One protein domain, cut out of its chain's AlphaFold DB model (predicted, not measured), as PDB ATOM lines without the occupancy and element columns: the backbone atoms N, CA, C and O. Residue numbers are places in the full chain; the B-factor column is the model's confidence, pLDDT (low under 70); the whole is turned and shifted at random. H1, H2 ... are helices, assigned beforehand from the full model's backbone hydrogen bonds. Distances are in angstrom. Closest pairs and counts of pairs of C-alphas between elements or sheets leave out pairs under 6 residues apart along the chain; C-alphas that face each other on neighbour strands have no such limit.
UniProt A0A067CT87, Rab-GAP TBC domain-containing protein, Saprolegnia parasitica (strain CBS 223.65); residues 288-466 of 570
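AT A GLANCE: This is residues 288 to 466 of the 570 residues of the protein "Rab-GAP TBC domain-containing protein" of Saprolegnia parasitica (strain CBS 223.65) (UniProt A0A067CT87). Three helical hairpins, H3 with H4, H5 with H6 and H7 with H8, stack side by side, with H3, H5 and H7 in one row and H4, H6 and H8 in a second. The hairpin of H1 and H2 covers the H3 and H4 end, while residues 428 to 466, mostly loop with the short H9, make a head at the other end. The printed part has 179 residues with nine named helices, H1 to H9 in chain order, and no named strand; the class is all helix, though only 83 residues are in named elements. It is compact, with a radius of gyration of the C-alphas of 17.0 A and spans of 57 by 39 by 26 A.

IN THESE COORDINATES: The longest helix, H3, takes residues 325 to 342 and is 25.7 A long, from C-alpha 325 at (-15.088, 32.023, 3.845) to C-alpha 342 at (-10.205, 15.800, -15.537). Before it come H1, residues 297 to 304, and H2, residues 308 to 321 and 20.1 A long. After it come H4, residues 345 to 353, 12.3 A; H5, residues 368 to 374; H6, residues 378 to 386, 12.1 A; H7, residues 408 to 414; and H8, residues 421 to 427. H9, residues 441 to 444, ends with C-alpha 444 at (3.036, 37.463, -36.632).

HOW THE PARTS SIT: H3 and H4 form a hairpin and touch, through residues 332 to 340 of H3 alone, at a shallow tilt of 15 degrees, opposite ways; their closest C-alphas, Ala 332 and Ala 351, are 5.0 A apart. H3 also touches H5, the same way at a shallow tilt of 13 degrees, with residues 336 to 341 alone; the C-alphas of His 337 and Pro 368 come closest, 5.2 A. H1 touches H3 at a steep tilt of 53 degrees, closest at the C-alphas of Ile 303 and Ala 339, 5.9 A. H2 touches H4 with residues 308 to 311 alone, closest at the C-alphas of Val 308 and Ile 347, 6.2 A. H5 is the hub, touching H3, H6, H7 and, only just, H8, with 3 pairs of C-alphas within 8 A. H7 and H8 form a hairpin, their closest C-alphas, Ala 412 and Ala 424, 4.8 A apart. H9 touches no helix. In H1 to H8 every O i to N i+4 pair is within hydrogen-bond range; H9 is too short for one.

THE WHOLE: The C-alphas of Thr 321 and Trp 442, the two farthest apart, are 57.8 A from each other. The printed part has no cut. The links H4 to H5, H6 to H7 and H8 to H9 are long. Residues 448 to 449 pair with residues 456 to 457, antiparallel. The mean pLDDT of the printed part is 83.6, and residues 323, 434 to 437 and 440 to 446 are under 70.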
ATOM      1  N   PRO A 288       3.770  14.024  -8.979       70.12
ATOM      2  CA  PRO A 288       3.001  15.105  -8.362       70.12
ATOM      3  C   PRO A 288       1.663  15.350  -9.068       70.12
ATOM      4  O   PRO A 288       0.836  16.118  -8.607       70.12
ATOM      5  N   PHE A 289       1.448  14.680 -10.197       73.62
ATOM      6  CA  PHE A 289       0.203  14.698 -10.939       73.62
ATOM      7  C   PHE A 289      -0.677  13.490 -10.606       73.62
ATOM      8  O   PHE A 289      -1.749  13.335 -11.174       73.62
ATOM      9  N   VAL A 290      -0.257  12.606  -9.700       71.62
ATOM     10  CA  VAL A 290      -1.121  11.515  -9.248       71.62
ATOM     11  C   VAL A 290      -2.290  12.117  -8.472       71.62
ATOM     12  O   VAL A 290      -2.075  12.879  -7.533       71.62
ATOM     13  N   LYS A 291      -3.524  11.760  -8.859       70.00
ATOM     14  CA  LYS A 291      -4.748  12.165  -8.151       70.00
ATOM     15  C   LYS A 291      -4.600  11.824  -6.667       70.00
ATOM     16  O   LYS A 291      -4.611  10.647  -6.305       70.00
ATOM     17  N   ARG A 292      -4.513  12.848  -5.820       70.62
ATOM     18  CA  ARG A 292      -4.632  12.703  -4.370       70.62
ATOM     19  C   ARG A 292      -6.060  12.990  -3.958       70.62
ATOM     20  O   ARG A 292      -6.663  13.951  -4.426       70.62
ATOM     21  N   ARG A 293      -6.622  12.115  -3.129       72.25
ATOM     22  CA  ARG A 293      -8.006  12.246  -2.668       72.25
ATOM     23  C   ARG A 293      -8.033  13.181  -1.467       72.25
ATOM     24  O   ARG A 293      -7.953  12.731  -0.328       72.25
ATOM     25  N   THR A 294      -8.111  14.479  -1.734       79.62
ATOM     26  CA  THR A 294      -8.300  15.511  -0.703       79.62
ATOM     27  C   THR A 294      -9.780  15.793  -0.450       79.62
ATOM     28  O   THR A 294     -10.128  16.224   0.639       79.62
ATOM     29  N   LEU A 295     -10.669  15.475  -1.401       86.50
ATOM     30  CA  LEU A 295     -12.123  15.609  -1.263       86.50
ATOM     31  C   LEU A 295     -12.821  14.252  -1.025       86.50
ATOM     32  O   LEU A 295     -12.248  13.160  -1.166       86.50
ATOM     33  N   SER A 296     -14.098  14.305  -0.635       85.69
ATOM     34  CA  SER A 296     -14.918  13.099  -0.449       85.69
ATOM     35  C   SER A 296     -15.258  12.416  -1.785       85.69
ATOM     36  O   SER A 296     -15.161  13.021  -2.851       85.69
ATOM     37  N   GLU A 297     -15.669  11.141  -1.752       85.19
ATOM     38  CA  GLU A 297     -15.938  10.366  -2.983       85.19
ATOM     39  C   GLU A 297     -17.051  10.965  -3.821       85.19
ATOM     40  O   GLU A 297     -16.971  10.951  -5.044       85.19
ATOM     41  N   ALA A 298     -18.065  11.528  -3.165       88.81
ATOM     42  CA  ALA A 298     -19.167  12.178  -3.850       88.81
ATOM     43  C   ALA A 298     -18.683  13.384  -4.669       88.81
ATOM     44  O   ALA A 298     -19.112  13.561  -5.806       88.81
ATOM     45  N   TRP A 299     -17.760  14.179  -4.116       91.25
ATOM     46  CA  TRP A 299     -17.168  15.320  -4.816       91.25
ATOM     47  C   TRP A 299     -16.258  14.849  -5.944       91.25
ATOM     48  O   TRP A 299     -16.439  15.278  -7.078       91.25
ATOM     49  N   ASP A 300     -15.340  13.921  -5.664       88.06
ATOM     50  CA  ASP A 300     -14.455  13.338  -6.677       88.06
ATOM     51  C   ASP A 300     -15.247  12.792  -7.873       88.06
ATOM     52  O   ASP A 300     -14.938  13.124  -9.017       88.06
ATOM     53  N   ALA A 301     -16.286  11.993  -7.610       87.38
ATOM     54  CA  ALA A 301     -17.129  11.397  -8.639       87.38
ATOM     55  C   ALA A 301     -17.923  12.454  -9.413       87.38
ATOM     56  O   ALA A 301     -18.030  12.363 -10.635       87.38
ATOM     57  N   ALA A 302     -18.456  13.478  -8.740       85.44
ATOM     58  CA  ALA A 302     -19.175  14.563  -9.402       85.44
ATOM     59  C   ALA A 302     -18.255  15.405 -10.301       85.44
ATOM     60  O   ALA A 302     -18.652  15.770 -11.408       85.44
ATOM     61  N   ILE A 303     -17.024  15.682  -9.862       86.62
ATOM     62  CA  ILE A 303     -16.026  16.432 -10.636       86.62
ATOM     63  C   ILE A 303     -15.576  15.617 -11.851       86.62
ATOM     64  O   ILE A 303     -15.588  16.132 -12.972       86.62
ATOM     65  N   GLU A 304     -15.212  14.352 -11.635       83.25
ATOM     66  CA  GLU A 304     -14.792  13.416 -12.681       83.25
ATOM     67  C   GLU A 304     -15.892  13.221 -13.727       83.25
ATOM     68  O   GLU A 304     -15.640  13.298 -14.929       83.25
ATOM     69  N   ALA A 305     -17.137  13.072 -13.276       76.00
ATOM     70  CA  ALA A 305     -18.295  12.970 -14.146       76.00
ATOM     71  C   ALA A 305     -18.771  14.321 -14.697       76.00
ATOM     72  O   ALA A 305     -19.783  14.324 -15.384       76.00
ATOM     73  N   GLY A 306     -18.143  15.462 -14.390       75.19
ATOM     74  CA  GLY A 306     -18.593  16.783 -14.855       75.19
ATOM     75  C   GLY A 306     -20.023  17.168 -14.441       75.19
ATOM     76  O   GLY A 306     -20.667  17.978 -15.108       75.19
ATOM     77  N   ALA A 307     -20.547  16.588 -13.359       77.75
ATOM     78  CA  ALA A 307     -21.936  16.715 -12.933       77.75
ATOM     79  C   ALA A 307     -22.175  18.012 -12.136       77.75
ATOM     80  O   ALA A 307     -22.247  18.006 -10.906       77.75
ATOM     81  N   VAL A 308     -22.330  19.139 -12.842       78.19
ATOM     82  CA  VAL A 308     -22.500  20.481 -12.239       78.19
ATOM     83  C   VAL A 308     -23.668  20.538 -11.249       78.19
ATOM     84  O   VAL A 308     -23.526  21.106 -10.171       78.19
ATOM     85  N   GLN A 309     -24.808  19.917 -11.572       77.62
ATOM     86  CA  GLN A 309     -25.973  19.935 -10.684       77.62
ATOM     87  C   GLN A 309     -25.698  19.216  -9.361       77.62
ATOM     88  O   GLN A 309     -26.077  19.697  -8.297       77.62
ATOM     89  N   THR A 310     -24.996  18.084  -9.415       85.69
ATOM     90  CA  THR A 310     -24.561  17.365  -8.214       85.69
ATOM     91  C   THR A 310     -23.564  18.202  -7.419       85.69
ATOM     92  O   THR A 310     -23.692  18.289  -6.203       85.69
ATOM     93  N   MET A 311     -22.627  18.878  -8.092       87.62
ATOM     94  CA  MET A 311     -21.686  19.794  -7.438       87.62
ATOM     95  C   MET A 311     -22.381  20.952  -6.720       87.62
ATOM     96  O   MET A 311     -21.971  21.291  -5.616       87.62
ATOM     97  N   LEU A 312     -23.435  21.530  -7.302       85.12
ATOM     98  CA  LEU A 312     -24.236  22.574  -6.654       85.12
ATOM     99  C   LEU A 312     -24.862  22.063  -5.353       85.12
ATOM    100  O   LEU A 312     -24.684  22.678  -4.308       85.12
ATOM    101  N   VAL A 313     -25.514  20.897  -5.401       88.81
ATOM    102  CA  VAL A 313     -26.134  20.287  -4.214       88.81
ATOM    103  C   VAL A 313     -25.088  19.975  -3.142       88.81
ATOM    104  O   VAL A 313     -25.277  20.319  -1.978       88.81
ATOM    105  N   LEU A 314     -23.971  19.350  -3.526       90.56
ATOM    106  CA  LEU A 314     -22.885  19.018  -2.603       90.56
ATOM    107  C   LEU A 314     -22.294  20.268  -1.945       90.56
ATOM    108  O   LEU A 314     -22.030  20.266  -0.742       90.56
ATOM    109  N   TRP A 315     -22.112  21.331  -2.725       90.06
ATOM    110  CA  TRP A 315     -21.608  22.610  -2.248       90.06
ATOM    111  C   TRP A 315     -22.564  23.271  -1.256       90.06
ATOM    112  O   TRP A 315     -22.124  23.694  -0.188       90.06
ATOM    113  N   ASP A 316     -23.858  23.322  -1.566       88.44
ATOM    114  CA  ASP A 316     -24.861  23.951  -0.703       88.44
ATOM    115  C   ASP A 316     -25.002  23.202   0.631       88.44
ATOM    116  O   ASP A 316     -25.018  23.827   1.692       88.44
ATOM    117  N   VAL A 317     -25.019  21.862   0.597       89.00
ATOM    118  CA  VAL A 317     -25.015  21.027   1.812       89.00
ATOM    119  C   VAL A 317     -23.759  21.291   2.641       89.00
ATOM    120  O   VAL A 317     -23.840  21.484   3.854       89.00
ATOM    121  N   TRP A 318     -22.590  21.346   2.002       87.62
ATOM    122  CA  TRP A 318     -21.335  21.611   2.700       87.62
ATOM    123  C   TRP A 318     -21.313  23.013   3.334       87.62
ATOM    124  O   TRP A 318     -20.982  23.139   4.515       87.62
ATOM    125  N   GLN A 319     -21.752  24.053   2.618       86.50
ATOM    126  CA  GLN A 319     -21.810  25.423   3.144       86.50
ATOM    127  C   GLN A 319     -22.750  25.565   4.345       86.50
ATOM    128  O   GLN A 319     -22.421  26.284   5.288       86.50
ATOM    129  N   GLN A 320     -23.886  24.860   4.345       85.50
ATOM    130  CA  GLN A 320     -24.807  24.851   5.488       85.50
ATOM    131  C   GLN A 320     -24.152  24.288   6.750       85.50
ATOM    132  O   GLN A 320     -24.439  24.746   7.853       85.50
ATOM    133  N   THR A 321     -23.244  23.320   6.596       79.88
ATOM    134  CA  THR A 321     -22.502  22.759   7.731       79.88
ATOM    135  C   THR A 321     -21.330  23.633   8.183       79.88
ATOM    136  O   THR A 321     -20.941  23.548   9.347       79.88
ATOM    137  N   ARG A 322     -20.762  24.476   7.302       71.12
ATOM    138  CA  ARG A 322     -19.570  25.299   7.584       71.12
ATOM    139  C   ARG A 322     -19.541  26.618   6.790       71.12
ATOM    140  O   ARG A 322     -18.952  26.663   5.711       71.12
ATOM    141  N   PRO A 323     -20.061  27.727   7.338       68.56
ATOM    142  CA  PRO A 323     -20.115  29.008   6.629       68.56
ATOM    143  C   PRO A 323     -18.791  29.807   6.634       68.56
ATOM    144  O   PRO A 323     -18.816  31.028   6.504       68.56
ATOM    145  N   ASP A 324     -17.626  29.166   6.787       81.50
ATOM    146  CA  ASP A 324     -16.341  29.878   6.832       81.50
ATOM    147  C   ASP A 324     -15.844  30.267   5.416       81.50
ATOM    148  O   ASP A 324     -15.639  29.385   4.564       81.50
ATOM    149  N   PRO A 325     -15.601  31.566   5.137       82.00
ATOM    150  CA  PRO A 325     -15.088  32.023   3.845       82.00
ATOM    151  C   PRO A 325     -13.715  31.441   3.497       82.00
ATOM    152  O   PRO A 325     -13.447  31.152   2.330       82.00
ATOM    153  N   THR A 326     -12.854  31.234   4.496       84.38
ATOM    154  CA  THR A 326     -11.492  30.722   4.275       84.38
ATOM    155  C   THR A 326     -11.538  29.272   3.799       84.38
ATOM    156  O   THR A 326     -10.980  28.937   2.752       84.38
ATOM    157  N   SER A 327     -12.300  28.434   4.505       82.88
ATOM    158  CA  SER A 327     -12.586  27.050   4.126       82.88
ATOM    159  C   SER A 327     -13.205  26.960   2.728       82.88
ATOM    160  O   SER A 327     -12.832  26.090   1.945       82.88
ATOM    161  N   SER A 328     -14.115  27.882   2.387       87.75
ATOM    162  CA  SER A 328     -14.784  27.901   1.077       87.75
ATOM    163  C   SER A 328     -13.785  28.091  -0.062       87.75
ATOM    164  O   SER A 328     -13.829  27.360  -1.050       87.75
ATOM    165  N   VAL A 329     -12.834  29.019   0.089       90.56
ATOM    166  CA  VAL A 329     -11.790  29.245  -0.922       90.56
ATOM    167  C   VAL A 329     -10.878  28.026  -1.059       90.56
ATOM    168  O   VAL A 329     -10.529  27.662  -2.179       90.56
ATOM    169  N   VAL A 330     -10.509  27.368   0.044       89.19
ATOM    170  CA  VAL A 330      -9.669  26.157  -0.008       89.19
ATOM    171  C   VAL A 330     -10.369  25.038  -0.766       89.19
ATOM    172  O   VAL A 330      -9.799  24.507  -1.714       89.19
ATOM    173  N   VAL A 331     -11.618  24.730  -0.416       89.88
ATOM    174  CA  VAL A 331     -12.390  23.692  -1.112       89.88
ATOM    175  C   VAL A 331     -12.573  24.056  -2.587       89.88
ATOM    176  O   VAL A 331     -12.377  23.208  -3.451       89.88
ATOM    177  N   ALA A 332     -12.867  25.319  -2.908       92.62
ATOM    178  CA  ALA A 332     -12.966  25.771  -4.294       92.62
ATOM    179  C   ALA A 332     -11.638  25.608  -5.065       92.62
ATOM    180  O   ALA A 332     -11.655  25.203  -6.228       92.62
ATOM    181  N   ASN A 333     -10.486  25.867  -4.434       93.50
ATOM    182  CA  ASN A 333      -9.170  25.640  -5.042       93.50
ATOM    183  C   ASN A 333      -8.931  24.155  -5.345       93.50
ATOM    184  O   ASN A 333      -8.483  23.826  -6.441       93.50
ATOM    185  N   GLU A 334      -9.262  23.260  -4.410       91.75
ATOM    186  CA  GLU A 334      -9.147  21.809  -4.609       91.75
ATOM    187  C   GLU A 334     -10.054  21.322  -5.748       91.75
ATOM    188  O   GLU A 334      -9.615  20.584  -6.633       91.75
ATOM    189  N   VAL A 335     -11.298  21.812  -5.805       93.19
ATOM    190  CA  VAL A 335     -12.217  21.529  -6.920       93.19
ATOM    191  C   VAL A 335     -11.635  22.017  -8.245       93.19
ATOM    192  O   VAL A 335     -11.733  21.306  -9.242       93.19
ATOM    193  N   LEU A 336     -11.006  23.197  -8.284       95.62
ATOM    194  CA  LEU A 336     -10.382  23.722  -9.501       95.62
ATOM    195  C   LEU A 336      -9.196  22.859  -9.961       95.62
ATOM    196  O   LEU A 336      -9.062  22.605 -11.164       95.62
ATOM    197  N   HIS A 337      -8.353  22.394  -9.034       93.19
ATOM    198  CA  HIS A 337      -7.258  21.471  -9.339       93.19
ATOM    199  C   HIS A 337      -7.785  20.162  -9.937       93.19
ATOM    200  O   HIS A 337      -7.350  19.770 -11.022       93.19
ATOM    201  N   LEU A 338      -8.775  19.531  -9.300       90.44
ATOM    202  CA  LEU A 338      -9.370  18.282  -9.782       90.44
ATOM    203  C   LEU A 338     -10.133  18.471 -11.099       90.44
ATOM    204  O   LEU A 338      -9.972  17.680 -12.026       90.44
ATOM    205  N   ALA A 339     -10.910  19.543 -11.246       89.94
ATOM    206  CA  ALA A 339     -11.596  19.855 -12.497       89.94
ATOM    207  C   ALA A 339     -10.602  20.037 -13.648       89.94
ATOM    208  O   ALA A 339     -10.842  19.558 -14.755       89.94
ATOM    209  N   THR A 340      -9.459  20.670 -13.375       90.75
ATOM    210  CA  THR A 340      -8.364  20.774 -14.341       90.75
ATOM    211  C   THR A 340      -7.743  19.409 -14.625       90.75
ATOM    212  O   THR A 340      -7.512  19.068 -15.778       90.75
ATOM    213  N   TRP A 341      -7.532  18.569 -13.613       87.56
ATOM    214  CA  TRP A 341      -7.043  17.207 -13.820       87.56
ATOM    215  C   TRP A 341      -7.921  16.412 -14.803       87.56
ATOM    216  O   TRP A 341      -7.400  15.824 -15.752       87.56
ATOM    217  N   TYR A 342      -9.247  16.479 -14.651       82.06
ATOM    218  CA  TYR A 342     -10.205  15.800 -15.537       82.06
ATOM    219  C   TYR A 342     -10.538  16.555 -16.828       82.06
ATOM    220  O   TYR A 342     -11.162  15.991 -17.723       82.06
ATOM    221  N   GLY A 343     -10.135  17.821 -16.956       80.12
ATOM    222  CA  GLY A 343     -10.487  18.661 -18.106       80.12
ATOM    223  C   GLY A 343     -11.949  19.113 -18.118       80.12
ATOM    224  O   GLY A 343     -12.491  19.437 -19.174       80.12
ATOM    225  N   SER A 344     -12.594  19.143 -16.951       81.31
ATOM    226  CA  SER A 344     -13.994  19.523 -16.791       81.31
ATOM    227  C   SER A 344     -14.147  21.043 -16.712       81.31
ATOM    228  O   SER A 344     -14.068  21.651 -15.643       81.31
ATOM    229  N   ILE A 345     -14.367  21.681 -17.866       79.00
ATOM    230  CA  ILE A 345     -14.476  23.148 -17.981       79.00
ATOM    231  C   ILE A 345     -15.627  23.688 -17.132       79.00
ATOM    232  O   ILE A 345     -15.455  24.692 -16.445       79.00
ATOM    233  N   ALA A 346     -16.783  23.023 -17.149       76.50
ATOM    234  CA  ALA A 346     -17.963  23.474 -16.418       76.50
ATOM    235  C   ALA A 346     -17.715  23.512 -14.901       76.50
ATOM    236  O   ALA A 346     -18.052  24.491 -14.237       76.50
ATOM    237  N   ILE A 347     -17.047  22.487 -14.363       83.12
ATOM    238  CA  ILE A 347     -16.696  22.430 -12.941       83.12
ATOM    239  C   ILE A 347     -15.577  23.426 -12.605       83.12
ATOM    240  O   ILE A 347     -15.602  24.043 -11.544       83.12
ATOM    241  N   ALA A 348     -14.628  23.657 -13.519       87.12
ATOM    242  CA  ALA A 348     -13.610  24.691 -13.342       87.12
ATOM    243  C   ALA A 348     -14.228  26.103 -13.294       87.12
ATOM    244  O   ALA A 348     -13.834  26.918 -12.459       87.12
ATOM    245  N   VAL A 349     -15.217  26.394 -14.150       81.56
ATOM    246  CA  VAL A 349     -15.995  27.646 -14.103       81.56
ATOM    247  C   VAL A 349     -16.719  27.768 -12.767       81.56
ATOM    248  O   VAL A 349     -16.552  28.786 -12.099       81.56
ATOM    249  N   PHE A 350     -17.432  26.717 -12.356       85.62
ATOM    250  CA  PHE A 350     -18.109  26.653 -11.062       85.62
ATOM    251  C   PHE A 350     -17.156  26.971  -9.899       85.62
ATOM    252  O   PHE A 350     -17.442  27.850  -9.091       85.62
ATOM    253  N   ALA A 351     -15.987  26.327  -9.835       92.75
ATOM    254  CA  ALA A 351     -15.009  26.555  -8.772       92.75
ATOM    255  C   ALA A 351     -14.534  28.017  -8.719       92.75
ATOM    256  O   ALA A 351     -14.473  28.626  -7.652       92.75
ATOM    257  N   LEU A 352     -14.240  28.609  -9.881       88.56
ATOM    258  CA  LEU A 352     -13.829  30.010  -9.976       88.56
ATOM    259  C   LEU A 352     -14.953  30.982  -9.580       88.56
ATOM    260  O   LEU A 352     -14.668  32.043  -9.035       88.56
ATOM    261  N   GLU A 353     -16.215  30.647  -9.851       84.88
ATOM    262  CA  GLU A 353     -17.381  31.423  -9.398       84.88
ATOM    263  C   GLU A 353     -17.605  31.309  -7.889       84.88
ATOM    264  O   GLU A 353     -18.020  32.274  -7.253       84.88
ATOM    265  N   LYS A 354     -17.251  30.167  -7.292       87.62
ATOM    266  CA  LYS A 354     -17.208  29.978  -5.836       87.62
ATOM    267  C   LYS A 354     -15.967  30.594  -5.172       87.62
ATOM    268  O   LYS A 354     -15.756  30.401  -3.979       87.62
ATOM    269  N   GLY A 355     -15.174  31.370  -5.915       89.38
ATOM    270  CA  GLY A 355     -14.060  32.152  -5.379       89.38
ATOM    271  C   GLY A 355     -12.705  31.446  -5.395       89.38
ATOM    272  O   GLY A 355     -11.787  31.916  -4.724       89.38
ATOM    273  N   ALA A 356     -12.547  30.350  -6.150       93.75
ATOM    274  CA  ALA A 356     -11.240  29.716  -6.311       93.75
ATOM    275  C   ALA A 356     -10.200  30.721  -6.831       93.75
ATOM    276  O   ALA A 356     -10.404  31.424  -7.826       93.75
ATOM    277  N   ASN A 357      -9.039  30.746  -6.187       93.69
ATOM    278  CA  ASN A 357      -7.885  31.473  -6.673       93.69
ATOM    279  C   ASN A 357      -7.276  30.703  -7.852       93.69
ATOM    280  O   ASN A 357      -6.697  29.631  -7.695       93.69
ATOM    281  N   VAL A 358      -7.338  31.298  -9.045       93.50
ATOM    282  CA  VAL A 358      -6.777  30.740 -10.290       93.50
ATOM    283  C   VAL A 358      -5.270  30.428 -10.203       93.50
ATOM    284  O   VAL A 358      -4.736  29.636 -10.976       93.50
ATOM    285  N   ASN A 359      -4.584  31.083  -9.265       94.19
ATOM    286  CA  ASN A 359      -3.166  30.963  -8.966       94.19
ATOM    287  C   ASN A 359      -2.927  30.278  -7.606       94.19
ATOM    288  O   ASN A 359      -1.844  30.433  -7.042       94.19
ATOM    289  N   ALA A 360      -3.900  29.564  -7.037       92.88
ATOM    290  CA  ALA A 360      -3.641  28.722  -5.872       92.88
ATOM    291  C   ALA A 360      -2.583  27.670  -6.226       92.88
ATOM    292  O   ALA A 360      -2.610  27.122  -7.325       92.88
ATOM    293  N   GLY A 361      -1.626  27.447  -5.328       91.56
ATOM    294  CA  GLY A 361      -0.736  26.294  -5.396       91.56
ATOM    295  C   GLY A 361      -1.291  25.179  -4.516       91.56
ATOM    296  O   GLY A 361      -1.856  25.479  -3.464       91.56
ATOM    297  N   ASP A 362      -1.130  23.934  -4.941       89.56
ATOM    298  CA  ASP A 362      -1.304  22.761  -4.093       89.56
ATOM    299  C   ASP A 362      -0.142  22.623  -3.084       89.56
ATOM    300  O   ASP A 362       0.704  23.512  -2.934       89.56
ATOM    301  N   GLU A 363      -0.081  21.488  -2.391       85.81
ATOM    302  CA  GLU A 363       0.960  21.169  -1.407       85.81
ATOM    303  C   GLU A 363       2.401  21.130  -1.971       85.81
ATOM    304  O   GLU A 363       3.362  21.191  -1.200       85.81
ATOM    305  N   TRP A 364       2.581  21.094  -3.297       86.88
ATOM    306  CA  TRP A 364       3.885  21.218  -3.965       86.88
ATOM    307  C   TRP A 364       4.032  22.490  -4.794       86.88
ATOM    308  O   TRP A 364       4.932  22.590  -5.638       86.88
ATOM    309  N   GLU A 365       3.160  23.465  -4.558       90.75
ATOM    310  CA  GLU A 365       3.111  24.729  -5.283       90.75
ATOM    311  C   GLU A 365       2.815  24.554  -6.785       90.75
ATOM    312  O   GLU A 365       3.077  25.458  -7.590       90.75
ATOM    313  N   LEU A 366       2.247  23.413  -7.191       92.50
ATOM    314  CA  LEU A 366       1.676  23.261  -8.519       92.50
ATOM    315  C   LEU A 366       0.340  23.980  -8.563       92.50
ATOM    316  O   LEU A 366      -0.481  23.919  -7.664       92.50
ATOM    317  N   ARG A 367       0.143  24.701  -9.654       94.31
ATOM    318  CA  ARG A 367      -1.026  25.559  -9.893       94.31
ATOM    319  C   ARG A 367      -1.925  24.891 -10.917       94.31
ATOM    320  O   ARG A 367      -1.375  24.167 -11.751       94.31
ATOM    321  N   PRO A 368      -3.224  25.231 -11.012       95.62
ATOM    322  CA  PRO A 368      -4.120  24.649 -12.012       95.62
ATOM    323  C   PRO A 368      -3.528  24.684 -13.430       95.62
ATOM    324  O   PRO A 368      -3.595  23.714 -14.179       95.62
ATOM    325  N   LEU A 369      -2.819  25.762 -13.779       95.19
ATOM    326  CA  LEU A 369      -2.185  25.882 -15.088       95.19
ATOM    327  C   LEU A 369      -1.065  24.851 -15.350       95.19
ATOM    328  O   LEU A 369      -0.912  24.426 -16.491       95.19
ATOM    329  N   HIS A 370      -0.318  24.406 -14.331       94.06
ATOM    330  CA  HIS A 370       0.657  23.316 -14.483       94.06
ATOM    331  C   HIS A 370      -0.042  22.020 -14.917       94.06
ATOM    332  O   HIS A 370       0.371  21.401 -15.898       94.06
ATOM    333  N   PHE A 371      -1.140  21.660 -14.242       91.06
ATOM    334  CA  PHE A 371      -1.955  20.488 -14.576       91.06
ATOM    335  C   PHE A 371      -2.524  20.583 -15.999       91.06
ATOM    336  O   PHE A 371      -2.412  19.634 -16.775       91.06
ATOM    337  N   ALA A 372      -3.062  21.745 -16.384       90.31
ATOM    338  CA  ALA A 372      -3.638  21.957 -17.714       90.31
ATOM    339  C   ALA A 372      -2.603  21.826 -18.852       90.31
ATOM    340  O   ALA A 372      -2.927  21.336 -19.939       90.31
ATOM    341  N   ILE A 373      -1.351  22.240 -18.609       90.69
ATOM    342  CA  ILE A 373      -0.239  22.055 -19.551       90.69
ATOM    343  C   ILE A 373       0.039  20.566 -19.746       90.69
ATOM    344  O   ILE A 373      -0.086  20.091 -20.872       90.69
ATOM    345  N   VAL A 374       0.361  19.831 -18.675       87.25
ATOM    346  CA  VAL A 374       0.796  18.420 -18.770       87.25
ATOM    347  C   VAL A 374      -0.307  17.488 -19.266       87.25
ATOM    348  O   VAL A 374      -0.037  16.452 -19.876       87.25
ATOM    349  N   ARG A 375      -1.568  17.873 -19.041       82.25
ATOM    350  CA  ARG A 375      -2.754  17.164 -19.534       82.25
ATOM    351  C   ARG A 375      -3.170  17.572 -20.944       82.25
ATOM    352  O   ARG A 375      -4.109  16.980 -21.469       82.25
ATOM    353  N   ASN A 376      -2.478  18.541 -21.542       82.94
ATOM    354  CA  ASN A 376      -2.731  19.069 -22.876       82.94
ATOM    355  C   ASN A 376      -4.168  19.587 -23.075       82.94
ATOM    356  O   ASN A 376      -4.875  19.150 -23.983       82.94
ATOM    357  N   GLN A 377      -4.616  20.502 -22.206       81.56
ATOM    358  CA  GLN A 377      -5.993  21.015 -22.171       81.56
ATOM    359  C   GLN A 377      -6.093  22.513 -22.544       81.56
ATOM    360  O   GLN A 377      -6.178  23.377 -21.662       81.56
ATOM    361  N   PRO A 378      -6.136  22.859 -23.846       78.31
ATOM    362  CA  PRO A 378      -6.198  24.243 -24.321       78.31
ATOM    363  C   PRO A 378      -7.359  25.071 -23.761       78.31
ATOM    364  O   PRO A 378      -7.193  26.262 -23.503       78.31
ATOM    365  N   ASP A 379      -8.535  24.471 -23.572       76.50
ATOM    366  CA  ASP A 379      -9.720  25.210 -23.127       76.50
ATOM    367  C   ASP A 379      -9.671  25.569 -21.641       76.50
ATOM    368  O   ASP A 379     -10.008  26.697 -21.275       76.50
ATOM    369  N   ILE A 380      -9.134  24.681 -20.800       84.12
ATOM    370  CA  ILE A 380      -8.836  25.015 -19.405       84.12
ATOM    371  C   ILE A 380      -7.742  26.087 -19.344       84.12
ATOM    372  O   ILE A 380      -7.901  27.072 -18.627       84.12
ATOM    373  N   ILE A 381      -6.681  25.991 -20.161       87.81
ATOM    374  CA  ILE A 381      -5.648  27.043 -20.242       87.81
ATOM    375  C   ILE A 381      -6.267  28.396 -20.603       87.81
ATOM    376  O   ILE A 381      -5.955  29.404 -19.970       87.81
ATOM    377  N   ARG A 382      -7.165  28.442 -21.594       82.44
ATOM    378  CA  ARG A 382      -7.877  29.670 -21.983       82.44
ATOM    379  C   ARG A 382      -8.692  30.240 -20.835       82.44
ATOM    380  O   ARG A 382      -8.620  31.448 -20.601       82.44
ATOM    381  N   LEU A 383      -9.464  29.397 -20.151       82.44
ATOM    382  CA  LEU A 383     -10.270  29.797 -19.003       82.44
ATOM    383  C   LEU A 383      -9.379  30.393 -17.909       82.44
ATOM    384  O   LEU A 383      -9.567  31.550 -17.536       82.44
ATOM    385  N   LEU A 384      -8.370  29.645 -17.461       90.00
ATOM    386  CA  LEU A 384      -7.453  30.055 -16.400       90.00
ATOM    387  C   LEU A 384      -6.704  31.348 -16.769       90.00
ATOM    388  O   LEU A 384      -6.657  32.289 -15.982       90.00
ATOM    389  N   TRP A 385      -6.177  31.463 -17.990       86.62
ATOM    390  CA  TRP A 385      -5.432  32.652 -18.421       86.62
ATOM    391  C   TRP A 385      -6.326  33.896 -18.520       86.62
ATOM    392  O   TRP A 385      -5.935  34.977 -18.075       86.62
ATOM    393  N   ARG A 386      -7.565  33.762 -19.022       80.88
ATOM    394  CA  ARG A 386      -8.558  34.859 -19.015       80.88
ATOM    395  C   ARG A 386      -8.912  35.315 -17.601       80.88
ATOM    396  O   ARG A 386      -9.215  36.493 -17.418       80.88
ATOM    397  N   ARG A 387      -8.854  34.386 -16.643       82.88
ATOM    398  CA  ARG A 387      -9.096  34.607 -15.215       82.88
ATOM    399  C   ARG A 387      -7.857  35.097 -14.458       82.88
ATOM    400  O   ARG A 387      -7.945  35.335 -13.262       82.88
ATOM    401  N   GLY A 388      -6.731  35.308 -15.147       87.06
ATOM    402  CA  GLY A 388      -5.517  35.892 -14.574       87.06
ATOM    403  C   GLY A 388      -4.467  34.892 -14.099       87.06
ATOM    404  O   GLY A 388      -3.614  35.255 -13.288       87.06
ATOM    405  N   ALA A 389      -4.494  33.650 -14.586       91.19
ATOM    406  CA  ALA A 389      -3.428  32.691 -14.311       91.19
ATOM    407  C   ALA A 389      -2.064  33.218 -14.784       91.19
ATOM    408  O   ALA A 389      -1.918  33.682 -15.919       91.19
ATOM    409  N   ASN A 390      -1.060  33.123 -13.916       90.88
ATOM    410  CA  ASN A 390       0.302  33.534 -14.216       90.88
ATOM    411  C   ASN A 390       1.104  32.353 -14.781       90.88
ATOM    412  O   ASN A 390       1.329  31.350 -14.105       90.88
ATOM    413  N   ILE A 391       1.566  32.502 -16.023       92.31
ATOM    414  CA  ILE A 391       2.306  31.470 -16.763       92.31
ATOM    415  C   ILE A 391       3.780  31.339 -16.339       92.31
ATOM    416  O   ILE A 391       4.443  30.403 -16.777       92.31
ATOM    417  N   ASN A 392       4.296  32.279 -15.537       92.88
ATOM    418  CA  ASN A 392       5.722  32.403 -15.206       92.88
ATOM    419  C   ASN A 392       6.050  32.022 -13.753       92.88
ATOM    420  O   ASN A 392       7.201  32.146 -13.346       92.88
ATOM    421  N   VAL A 393       5.069  31.605 -12.944       93.69
ATOM    422  CA  VAL A 393       5.346  31.223 -11.551       93.69
ATOM    423  C   VAL A 393       5.811  29.781 -11.499       93.69
ATOM    424  O   VAL A 393       5.066  28.890 -11.898       93.69
ATOM    425  N   ALA A 394       7.026  29.578 -11.005       94.31
ATOM    426  CA  ALA A 394       7.630  28.265 -10.859       94.31
ATOM    427  C   ALA A 394       6.916  27.396  -9.812       94.31
ATOM    428  O   ALA A 394       6.353  27.915  -8.847       94.31
ATOM    429  N   SER A 395       6.968  26.081 -10.011       91.69
ATOM    430  CA  SER A 395       6.568  25.083  -9.019       91.69
ATOM    431  C   SER A 395       7.601  24.929  -7.894       91.69
ATOM    432  O   SER A 395       8.750  25.367  -8.014       91.69
ATOM    433  N   GLY A 396       7.235  24.195  -6.841       88.38
ATOM    434  CA  GLY A 396       8.092  23.965  -5.684       88.38
ATOM    435  C   GLY A 396       9.370  23.176  -5.997       88.38
ATOM    436  O   GLY A 396       9.470  22.432  -6.979       88.38
ATOM    437  N   ALA A 397      10.376  23.322  -5.129       82.94
ATOM    438  CA  ALA A 397      11.682  22.671  -5.278       82.94
ATOM    439  C   ALA A 397      11.697  21.182  -4.875       82.94
ATOM    440  O   ALA A 397      12.581  20.452  -5.307       82.94
ATOM    441  N   GLY A 398      10.730  20.721  -4.069       76.19
ATOM    442  CA  GLY A 398      10.645  19.333  -3.573       76.19
ATOM    443  C   GLY A 398      10.139  18.297  -4.594       76.19
ATOM    444  O   GLY A 398       9.936  17.123  -4.258       76.19
ATOM    445  N   LEU A 399       9.904  18.733  -5.831       82.75
ATOM    446  CA  LEU A 399       9.384  17.940  -6.942       82.75
ATOM    447  C   LEU A 399      10.503  17.198  -7.701       82.75
ATOM    448  O   LEU A 399      11.683  17.499  -7.523       82.75
ATOM    449  N   PRO A 400      10.172  16.217  -8.564       81.44
ATOM    450  CA  PRO A 400      11.149  15.621  -9.474       81.44
ATOM    451  C   PRO A 400      11.805  16.674 -10.393       81.44
ATOM    452  O   PRO A 400      11.112  17.609 -10.805       81.44
ATOM    453  N   PRO A 401      13.083  16.510 -10.800       84.00
ATOM    454  CA  PRO A 401      13.813  17.497 -11.612       84.00
ATOM    455  C   PRO A 401      13.114  17.924 -12.911       84.00
ATOM    456  O   PRO A 401      13.283  19.050 -13.376       84.00
ATOM    457  N   LEU A 402      12.298  17.045 -13.498       84.88
ATOM    458  CA  LEU A 402      11.544  17.348 -14.714       84.88
ATOM    459  C   LEU A 402      10.512  18.475 -14.522       84.88
ATOM    460  O   LEU A 402      10.152  19.120 -15.503       84.88
ATOM    461  N   ILE A 403      10.057  18.715 -13.291       87.19
ATOM    462  CA  ILE A 403       8.995  19.678 -12.957       87.19
ATOM    463  C   ILE A 403       9.508  20.742 -11.987       87.19
ATOM    464  O   ILE A 403       9.109  21.892 -12.096       87.19
ATOM    465  N   ALA A 404      10.398  20.377 -11.061       89.25
ATOM    466  CA  ALA A 404      10.868  21.251  -9.994       89.25
ATOM    467  C   ALA A 404      11.380  22.599 -10.505       89.25
ATOM    468  O   ALA A 404      12.215  22.657 -11.409       89.25
ATOM    469  N   ARG A 405      10.913  23.678  -9.864       92.19
ATOM    470  CA  ARG A 405      11.268  25.064 -10.194       92.19
ATOM    471  C   ARG A 405      10.973  25.460 -11.645       92.19
ATOM    472  O   ARG A 405      11.601  26.387 -12.146       92.19
ATOM    473  N   LYS A 406      10.023  24.798 -12.313       93.19
ATOM    474  CA  LYS A 406       9.583  25.182 -13.658       93.19
ATOM    475  C   LYS A 406       8.258  25.908 -13.590       93.19
ATOM    476  O   LYS A 406       7.339  25.478 -12.901       93.19
ATOM    477  N   SER A 407       8.161  27.009 -14.316       95.06
ATOM    478  CA  SER A 407       6.894  27.685 -14.582       95.06
ATOM    479  C   SER A 407       6.046  26.916 -15.601       95.06
ATOM    480  O   SER A 407       6.596  26.123 -16.370       95.06
ATOM    481  N   PRO A 408       4.728  27.174 -15.706       94.50
ATOM    482  CA  PRO A 408       3.901  26.587 -16.758       94.50
ATOM    483  C   PRO A 408       4.459  26.800 -18.173       94.50
ATOM    484  O   PRO A 408       4.376  25.898 -19.003       94.50
ATOM    485  N   LEU A 409       5.062  27.964 -18.450       93.12
ATOM    486  CA  LEU A 409       5.698  28.259 -19.737       93.12
ATOM    487  C   LEU A 409       6.947  27.402 -19.993       93.12
ATOM    488  O   LEU A 409       7.126  26.895 -21.101       93.12
ATOM    489  N   GLU A 410       7.824  27.253 -19.001       94.88
ATOM    490  CA  GLU A 410       9.020  26.407 -19.117       94.88
ATOM    491  C   GLU A 410       8.642  24.932 -19.217       94.88
ATOM    492  O   GLU A 410       9.178  24.213 -20.062       94.88
ATOM    493  N   LEU A 411       7.669  24.504 -18.407       92.81
ATOM    494  CA  LEU A 411       7.136  23.152 -18.423       92.81
ATOM    495  C   LEU A 411       6.581  22.819 -19.809       92.81
ATOM    496  O   LEU A 411       6.973  21.816 -20.385       92.81
ATOM    497  N   ALA A 412       5.779  23.700 -20.409       92.00
ATOM    498  CA  ALA A 412       5.222  23.475 -21.742       92.00
ATOM    499  C   ALA A 412       6.282  23.301 -22.848       92.00
ATOM    500  O   ALA A 412       5.996  22.698 -23.877       92.00
ATOM    501  N   ARG A 413       7.501  23.825 -22.658       91.00
ATOM    502  CA  ARG A 413       8.608  23.703 -23.626       91.00
ATOM    503  C   ARG A 413       9.463  22.457 -23.424       91.00
ATOM    504  O   ARG A 413      10.072  21.999 -24.380       91.00
ATOM    505  N   GLN A 414       9.563  21.974 -22.189       91.00
ATOM    506  CA  GLN A 414      10.498  20.915 -21.788       91.00
ATOM    507  C   GLN A 414       9.794  19.611 -21.397       91.00
ATOM    508  O   GLN A 414      10.442  18.673 -20.943       91.00
ATOM    509  N   TRP A 415       8.466  19.571 -21.466       89.25
ATOM    510  CA  TRP A 415       7.700  18.401 -21.072       89.25
ATOM    511  C   TRP A 415       7.705  17.346 -22.175       89.25
ATOM    512  O   TRP A 415       7.224  17.588 -23.280       89.25
ATOM    513  N   GLU A 416       8.232  16.169 -21.846       85.12
ATOM    514  CA  GLU A 416       8.479  15.088 -22.811       85.12
ATOM    515  C   GLU A 416       7.674  13.812 -22.512       85.12
ATOM    516  O   GLU A 416       7.620  12.909 -23.341       85.12
ATOM    517  N   LEU A 417       7.030  13.716 -21.342       81.62
ATOM    518  CA  LEU A 417       6.349  12.485 -20.910       81.62
ATOM    519  C   LEU A 417       5.007  12.250 -21.598       81.62
ATOM    520  O   LEU A 417       4.586  11.108 -21.764       81.62
ATOM    521  N   THR A 418       4.302  13.325 -21.941       78.19
ATOM    522  CA  THR A 418       3.019  13.265 -22.641       78.19
ATOM    523  C   THR A 418       2.984  14.318 -23.744       78.19
ATOM    524  O   THR A 418       3.657  15.346 -23.628       78.19
ATOM    525  N   PRO A 419       2.195  14.102 -24.811       76.06
ATOM    526  CA  PRO A 419       2.005  15.103 -25.851       76.06
ATOM    527  C   PRO A 419       1.387  16.365 -25.249       76.06
ATOM    528  O   PRO A 419       0.271  16.313 -24.732       76.06
ATOM    529  N   VAL A 420       2.101  17.489 -25.306       82.31
ATOM    530  CA  VAL A 420       1.632  18.807 -24.837       82.31
ATOM    531  C   VAL A 420       1.731  19.873 -25.919       82.31
ATOM    532  O   VAL A 420       1.693  21.064 -25.628       82.31
ATOM    533  N   GLU A 421       1.854  19.475 -27.187       79.69
ATOM    534  CA  GLU A 421       2.144  20.375 -28.309       79.69
ATOM    535  C   GLU A 421       1.100  21.480 -28.424       79.69
ATOM    536  O   GLU A 421       1.408  22.612 -28.798       79.69
ATOM    537  N   ALA A 422      -0.143  21.151 -28.081       75.69
ATOM    538  CA  ALA A 422      -1.248  22.067 -28.190       75.69
ATOM    539  C   ALA A 422      -1.239  23.142 -27.101       75.69
ATOM    540  O   ALA A 422      -1.278  24.340 -27.399       75.69
ATOM    541  N   SER A 423      -1.097  22.720 -25.850       85.00
ATOM    542  CA  SER A 423      -0.854  23.610 -24.717       85.00
ATOM    543  C   SER A 423       0.429  24.433 -24.889       85.00
ATOM    544  O   SER A 423       0.439  25.631 -24.600       85.00
ATOM    545  N   ALA A 424       1.494  23.834 -25.428       85.31
ATOM    546  CA  ALA A 424       2.771  24.488 -25.693       85.31
ATOM    547  C   ALA A 424       2.676  25.555 -26.784       85.31
ATOM    548  O   ALA A 424       3.194  26.655 -26.607       85.31
ATOM    549  N   ALA A 425       1.967  25.287 -27.883       82.00
ATOM    550  CA  ALA A 425       1.731  26.280 -28.928       82.00
ATOM    551  C   ALA A 425       0.908  27.471 -28.406       82.00
ATOM    552  O   ALA A 425       1.173  28.622 -28.772       82.00
ATOM    553  N   LEU A 426      -0.064  27.197 -27.529       82.75
ATOM    554  CA  LEU A 426      -0.915  28.202 -26.895       82.75
ATOM    555  C   LEU A 426      -0.126  29.108 -25.947       82.75
ATOM    556  O   LEU A 426      -0.131  30.328 -26.112       82.75
ATOM    557  N   VAL A 427       0.587  28.519 -24.984       85.62
ATOM    558  CA  VAL A 427       1.341  29.266 -23.964       85.62
ATOM    559  C   VAL A 427       2.638  29.854 -24.527       85.62
ATOM    560  O   VAL A 427       3.047  30.942 -24.132       85.62
ATOM    561  N   GLY A 428       3.227  29.213 -25.537       83.31
ATOM    562  CA  GLY A 428       4.373  29.722 -26.292       83.31
ATOM    563  C   GLY A 428       4.045  30.891 -27.228       83.31
ATOM    564  O   GLY A 428       4.960  31.485 -27.795       83.31
ATOM    565  N   GLY A 429       2.766  31.247 -27.390       80.56
ATOM    566  CA  GLY A 429       2.351  32.408 -28.177       80.56
ATOM    567  C   GLY A 429       2.394  32.205 -29.695       80.56
ATOM    568  O   GLY A 429       2.388  33.184 -30.445       80.56
ATOM    569  N   GLY A 430       2.433  30.950 -30.151       78.75
ATOM    570  CA  GLY A 430       2.400  30.588 -31.571       78.75
ATOM    571  C   GLY A 430       0.999  30.644 -32.181       78.75
ATOM    572  O   GLY A 430       0.857  30.671 -33.404       78.75
ATOM    573  N   VAL A 431      -0.045  30.701 -31.350       79.44
ATOM    574  CA  VAL A 431      -1.446  30.735 -31.786       79.44
ATOM    575  C   VAL A 431      -2.267  31.777 -31.032       79.44
ATOM    576  O   VAL A 431      -1.930  32.196 -29.927       79.44
ATOM    577  N   CYS A 432      -3.382  32.191 -31.630       76.06
ATOM    578  CA  CYS A 432      -4.334  33.099 -31.001       76.06
ATOM    579  C   CYS A 432      -5.060  32.424 -29.827       76.06
ATOM    580  O   CYS A 432      -5.789  31.459 -30.047       76.06
ATOM    581  N   LEU A 433      -5.005  33.006 -28.621       79.69
ATOM    582  CA  LEU A 433      -5.684  32.462 -27.432       79.69
ATOM    583  C   LEU A 433      -7.200  32.304 -27.644       79.69
ATOM    584  O   LEU A 433      -7.807  31.367 -27.139       79.69
ATOM    585  N   GLY A 434      -7.825  33.204 -28.410       68.38
ATOM    586  CA  GLY A 434      -9.273  33.189 -28.646       68.38
ATOM    587  C   GLY A 434      -9.789  32.107 -29.604       68.38
ATOM    588  O   GLY A 434     -10.887  31.609 -29.395       68.38
ATOM    589  N   CYS A 435      -9.036  31.751 -30.648       66.81
ATOM    590  CA  CYS A 435      -9.521  30.877 -31.727       66.81
ATOM    591  C   CYS A 435      -8.526  29.792 -32.165       66.81
ATOM    592  O   CYS A 435      -8.816  29.065 -33.109       66.81
ATOM    593  N   ASN A 436      -7.358  29.695 -31.519       68.94
ATOM    594  CA  ASN A 436      -6.233  28.813 -31.860       68.94
ATOM    595  C   ASN A 436      -5.679  28.965 -33.282       68.94
ATOM    596  O   ASN A 436      -4.868  28.147 -33.707       68.94
ATOM    597  N   THR A 437      -6.054  30.014 -34.022       69.31
ATOM    598  CA  THR A 437      -5.451  30.277 -35.332       69.31
ATOM    599  C   THR A 437      -3.938  30.476 -35.173       69.31
ATOM    600  O   THR A 437      -3.545  31.365 -34.408       69.31
ATOM    601  N   PRO A 438      -3.096  29.709 -35.893       70.00
ATOM    602  CA  PRO A 438      -1.653  29.900 -35.875       70.00
ATOM    603  C   PRO A 438      -1.237  31.265 -36.415       70.00
ATOM    604  O   PRO A 438      -1.779  31.764 -37.406       70.00
ATOM    605  N   PHE A 439      -0.243  31.871 -35.773       74.25
ATOM    606  CA  PHE A 439       0.387  33.086 -36.264       74.25
ATOM    607  C   PHE A 439       1.514  32.719 -37.240       74.25
ATOM    608  O   PHE A 439       2.632  32.423 -36.834       74.25
ATOM    609  N   HIS A 440       1.222  32.735 -38.543       69.94
ATOM    610  CA  HIS A 440       2.239  32.619 -39.600       69.94
ATOM    611  C   HIS A 440       3.002  33.940 -39.800       69.94
ATOM    612  O   HIS A 440       2.548  34.978 -39.330       69.94
ATOM    613  N   VAL A 441       4.113  33.922 -40.550       60.84
ATOM    614  CA  VAL A 441       5.047  35.056 -40.757       60.84
ATOM    615  C   VAL A 441       4.344  36.409 -40.998       60.84
ATOM    616  O   VAL A 441       4.665  37.388 -40.332       60.84
ATOM    617  N   TRP A 442       3.313  36.459 -41.851       56.25
ATOM    618  CA  TRP A 442       2.543  37.681 -42.146       56.25
ATOM    619  C   TRP A 442       1.549  38.091 -41.036       56.25
ATOM    620  O   TRP A 442       1.346  39.276 -40.787       56.25
ATOM    621  N   ASN A 443       0.974  37.126 -40.306       54.56
ATOM    622  CA  ASN A 443       0.099  37.366 -39.145       54.56
ATOM    623  C   ASN A 443       0.879  37.599 -37.836       54.56
ATOM    624  O   ASN A 443       0.304  38.069 -36.854       54.56
ATOM    625  N   HIS A 444       2.177  37.288 -37.803       57.59
ATOM    626  CA  HIS A 444       3.036  37.463 -36.632       57.59
ATOM    627  C   HIS A 444       3.334  38.944 -36.349       57.59
ATOM    628  O   HIS A 444       3.426  39.332 -35.187       57.59
ATOM    629  N   LEU A 445       3.416  39.772 -37.397       61.53
ATOM    630  CA  LEU A 445       3.549  41.234 -37.299       61.53
ATOM    631  C   LEU A 445       2.259  41.916 -36.830       61.53
ATOM    632  O   LEU A 445       2.298  43.013 -36.285       61.53
ATOM    633  N   LEU A 446       1.116  41.263 -37.042       68.88
ATOM    634  CA  LEU A 446      -0.190  41.841 -36.762       68.88
ATOM    635  C   LEU A 446      -0.731  41.452 -35.385       68.88
ATOM    636  O   LEU A 446      -1.601  42.157 -34.895       68.88
ATOM    637  N   LYS A 447      -0.247  40.375 -34.746       83.38
ATOM    638  CA  LYS A 447      -0.779  39.874 -33.463       83.38
ATOM    639  C   LYS A 447      -0.952  40.995 -32.427       83.38
ATOM    640  O   LYS A 447      -0.040  41.777 -32.173       83.38
ATOM    641  N   LYS A 448      -2.125  41.055 -31.793       84.75
ATOM    642  CA  LYS A 448      -2.391  42.003 -30.703       84.75
ATOM    643  C   LYS A 448      -2.169  41.316 -29.368       84.75
ATOM    644  O   LYS A 448      -2.770  40.278 -29.101       84.75
ATOM    645  N   GLN A 449      -1.322  41.903 -28.532       89.19
ATOM    646  CA  GLN A 449      -1.146  41.468 -27.155       89.19
ATOM    647  C   GLN A 449      -2.120  42.223 -26.250       89.19
ATOM    648  O   GLN A 449      -2.199  43.448 -26.309       89.19
ATOM    649  N   CYS A 450      -2.854  41.505 -25.400       85.38
ATOM    650  CA  CYS A 450      -3.643  42.150 -24.358       85.38
ATOM    651  C   CYS A 450      -2.700  42.863 -23.368       85.38
ATOM    652  O   CYS A 450      -1.782  42.219 -22.850       85.38
ATOM    653  N   PRO A 451      -2.918  44.151 -23.047       82.62
ATOM    654  CA  PRO A 451      -2.064  44.867 -22.103       82.62
ATOM    655  C   PRO A 451      -2.130  44.279 -20.686       82.62
ATOM    656  O   PRO A 451      -1.119  44.327 -19.984       82.62
ATOM    657  N   SER A 452      -3.264  43.677 -20.301       81.50
ATOM    658  CA  SER A 452      -3.505  43.129 -18.960       81.50
ATOM    659  C   SER A 452      -2.985  41.698 -18.793       81.50
ATOM    660  O   SER A 452      -2.069  41.476 -18.011       81.50
ATOM    661  N   CYS A 453      -3.509  40.713 -19.538       79.44
ATOM    662  CA  CYS A 453      -3.099  39.304 -19.368       79.44
ATOM    663  C   CYS A 453      -1.902  38.881 -20.226       79.44
ATOM    664  O   CYS A 453      -1.477  37.729 -20.154       79.44
ATOM    665  N   LYS A 454      -1.379  39.777 -21.075       85.38
ATOM    666  CA  LYS A 454      -0.260  39.522 -22.000       85.38
ATOM    667  C   LYS A 454      -0.502  38.409 -23.033       85.38
ATOM    668  O   LYS A 454       0.408  38.092 -23.798       85.38
ATOM    669  N   ALA A 455      -1.717  37.865 -23.118       83.19
ATOM    670  CA  ALA A 455      -2.086  36.875 -24.120       83.19
ATOM    671  C   ALA A 455      -2.158  37.479 -25.528       83.19
ATOM    672  O   ALA A 455      -2.472  38.661 -25.705       83.19
ATOM    673  N   LEU A 456      -1.884  36.648 -26.534       86.94
ATOM    674  CA  LEU A 456      -1.842  37.043 -27.940       86.94
ATOM    675  C   LEU A 456      -3.145  36.680 -28.658       86.94
ATOM    676  O   LEU A 456      -3.652  35.563 -28.547       86.94
ATOM    677  N   PHE A 457      -3.663  37.620 -29.447       82.12
ATOM    678  CA  PHE A 457      -4.922  37.491 -30.175       82.12
ATOM    679  C   PHE A 457      -4.786  37.906 -31.639       82.12
ATOM    680  O   PHE A 457      -3.991  38.780 -31.994       82.12
ATOM    681  N   CYS A 458      -5.614  37.309 -32.500       80.88
ATOM    682  CA  CYS A 458      -5.759  37.791 -33.864       80.88
ATOM    683  C   CYS A 458      -6.478  39.160 -33.860       80.88
ATOM    684  O   CYS A 458      -7.489  39.318 -33.163       80.88
ATOM    685  N   PRO A 459      -5.989  40.159 -34.614       78.12
ATOM    686  CA  PRO A 459      -6.395  41.558 -34.412       78.12
ATOM    687  C   PRO A 459      -7.820  41.866 -34.824       78.12
ATOM    688  O   PRO A 459      -8.443  42.733 -34.225       78.12
ATOM    689  N   GLN A 460      -8.294  41.180 -35.862       71.69
ATOM    690  CA  GLN A 460      -9.561  41.491 -36.519       71.69
ATOM    691  C   GLN A 460     -10.746  40.768 -35.879       71.69
ATOM    692  O   GLN A 460     -11.860  41.270 -35.912       71.69
ATOM    693  N   ARG A 461     -10.518  39.591 -35.284       72.75
ATOM    694  CA  ARG A 461     -11.600  38.734 -34.778       72.75
ATOM    695  C   ARG A 461     -11.607  38.620 -33.261       72.75
ATOM    696  O   ARG A 461     -12.646  38.801 -32.645       72.75
ATOM    697  N   CYS A 462     -10.471  38.295 -32.646       75.50
ATOM    698  CA  CYS A 462     -10.455  37.954 -31.223       75.50
ATOM    699  C   CYS A 462     -10.021  39.107 -30.322       75.50
ATOM    700  O   CYS A 462     -10.498  39.183 -29.196       75.50
ATOM    701  N   ALA A 463      -9.141  39.997 -30.787       78.69
ATOM    702  CA  ALA A 463      -8.699  41.135 -29.983       78.69
ATOM    703  C   ALA A 463      -9.837  42.118 -29.623       78.69
ATOM    704  O   ALA A 463      -9.893  42.508 -28.460       78.69
ATOM    705  N   PRO A 464     -10.767  42.486 -30.534       73.44
ATOM    706  CA  PRO A 464     -11.845  43.432 -30.215       73.44
ATOM    707  C   PRO A 464     -12.877  42.861 -29.234       73.44
ATOM    708  O   PRO A 464     -13.475  43.599 -28.463       73.44
ATOM    709  N   CYS A 465     -13.073  41.541 -29.246       70.19
ATOM    710  CA  CYS A 465     -14.045  40.850 -28.396       70.19
ATOM    711  C   CYS A 465     -13.433  40.316 -27.089       70.19
ATOM    712  O   CYS A 465     -14.127  39.677 -26.297       70.19
ATOM    713  N   HIS A 466     -12.131  40.511 -26.867       75.38
ATOM    714  CA  HIS A 466     -11.453  39.966 -25.700       75.38
ATOM    715  C   HIS A 466     -11.813  40.748 -24.433       75.38
ATOM    716  O   HIS A 466     -11.504  41.930 -24.304       75.38
TER     717      HIS A 466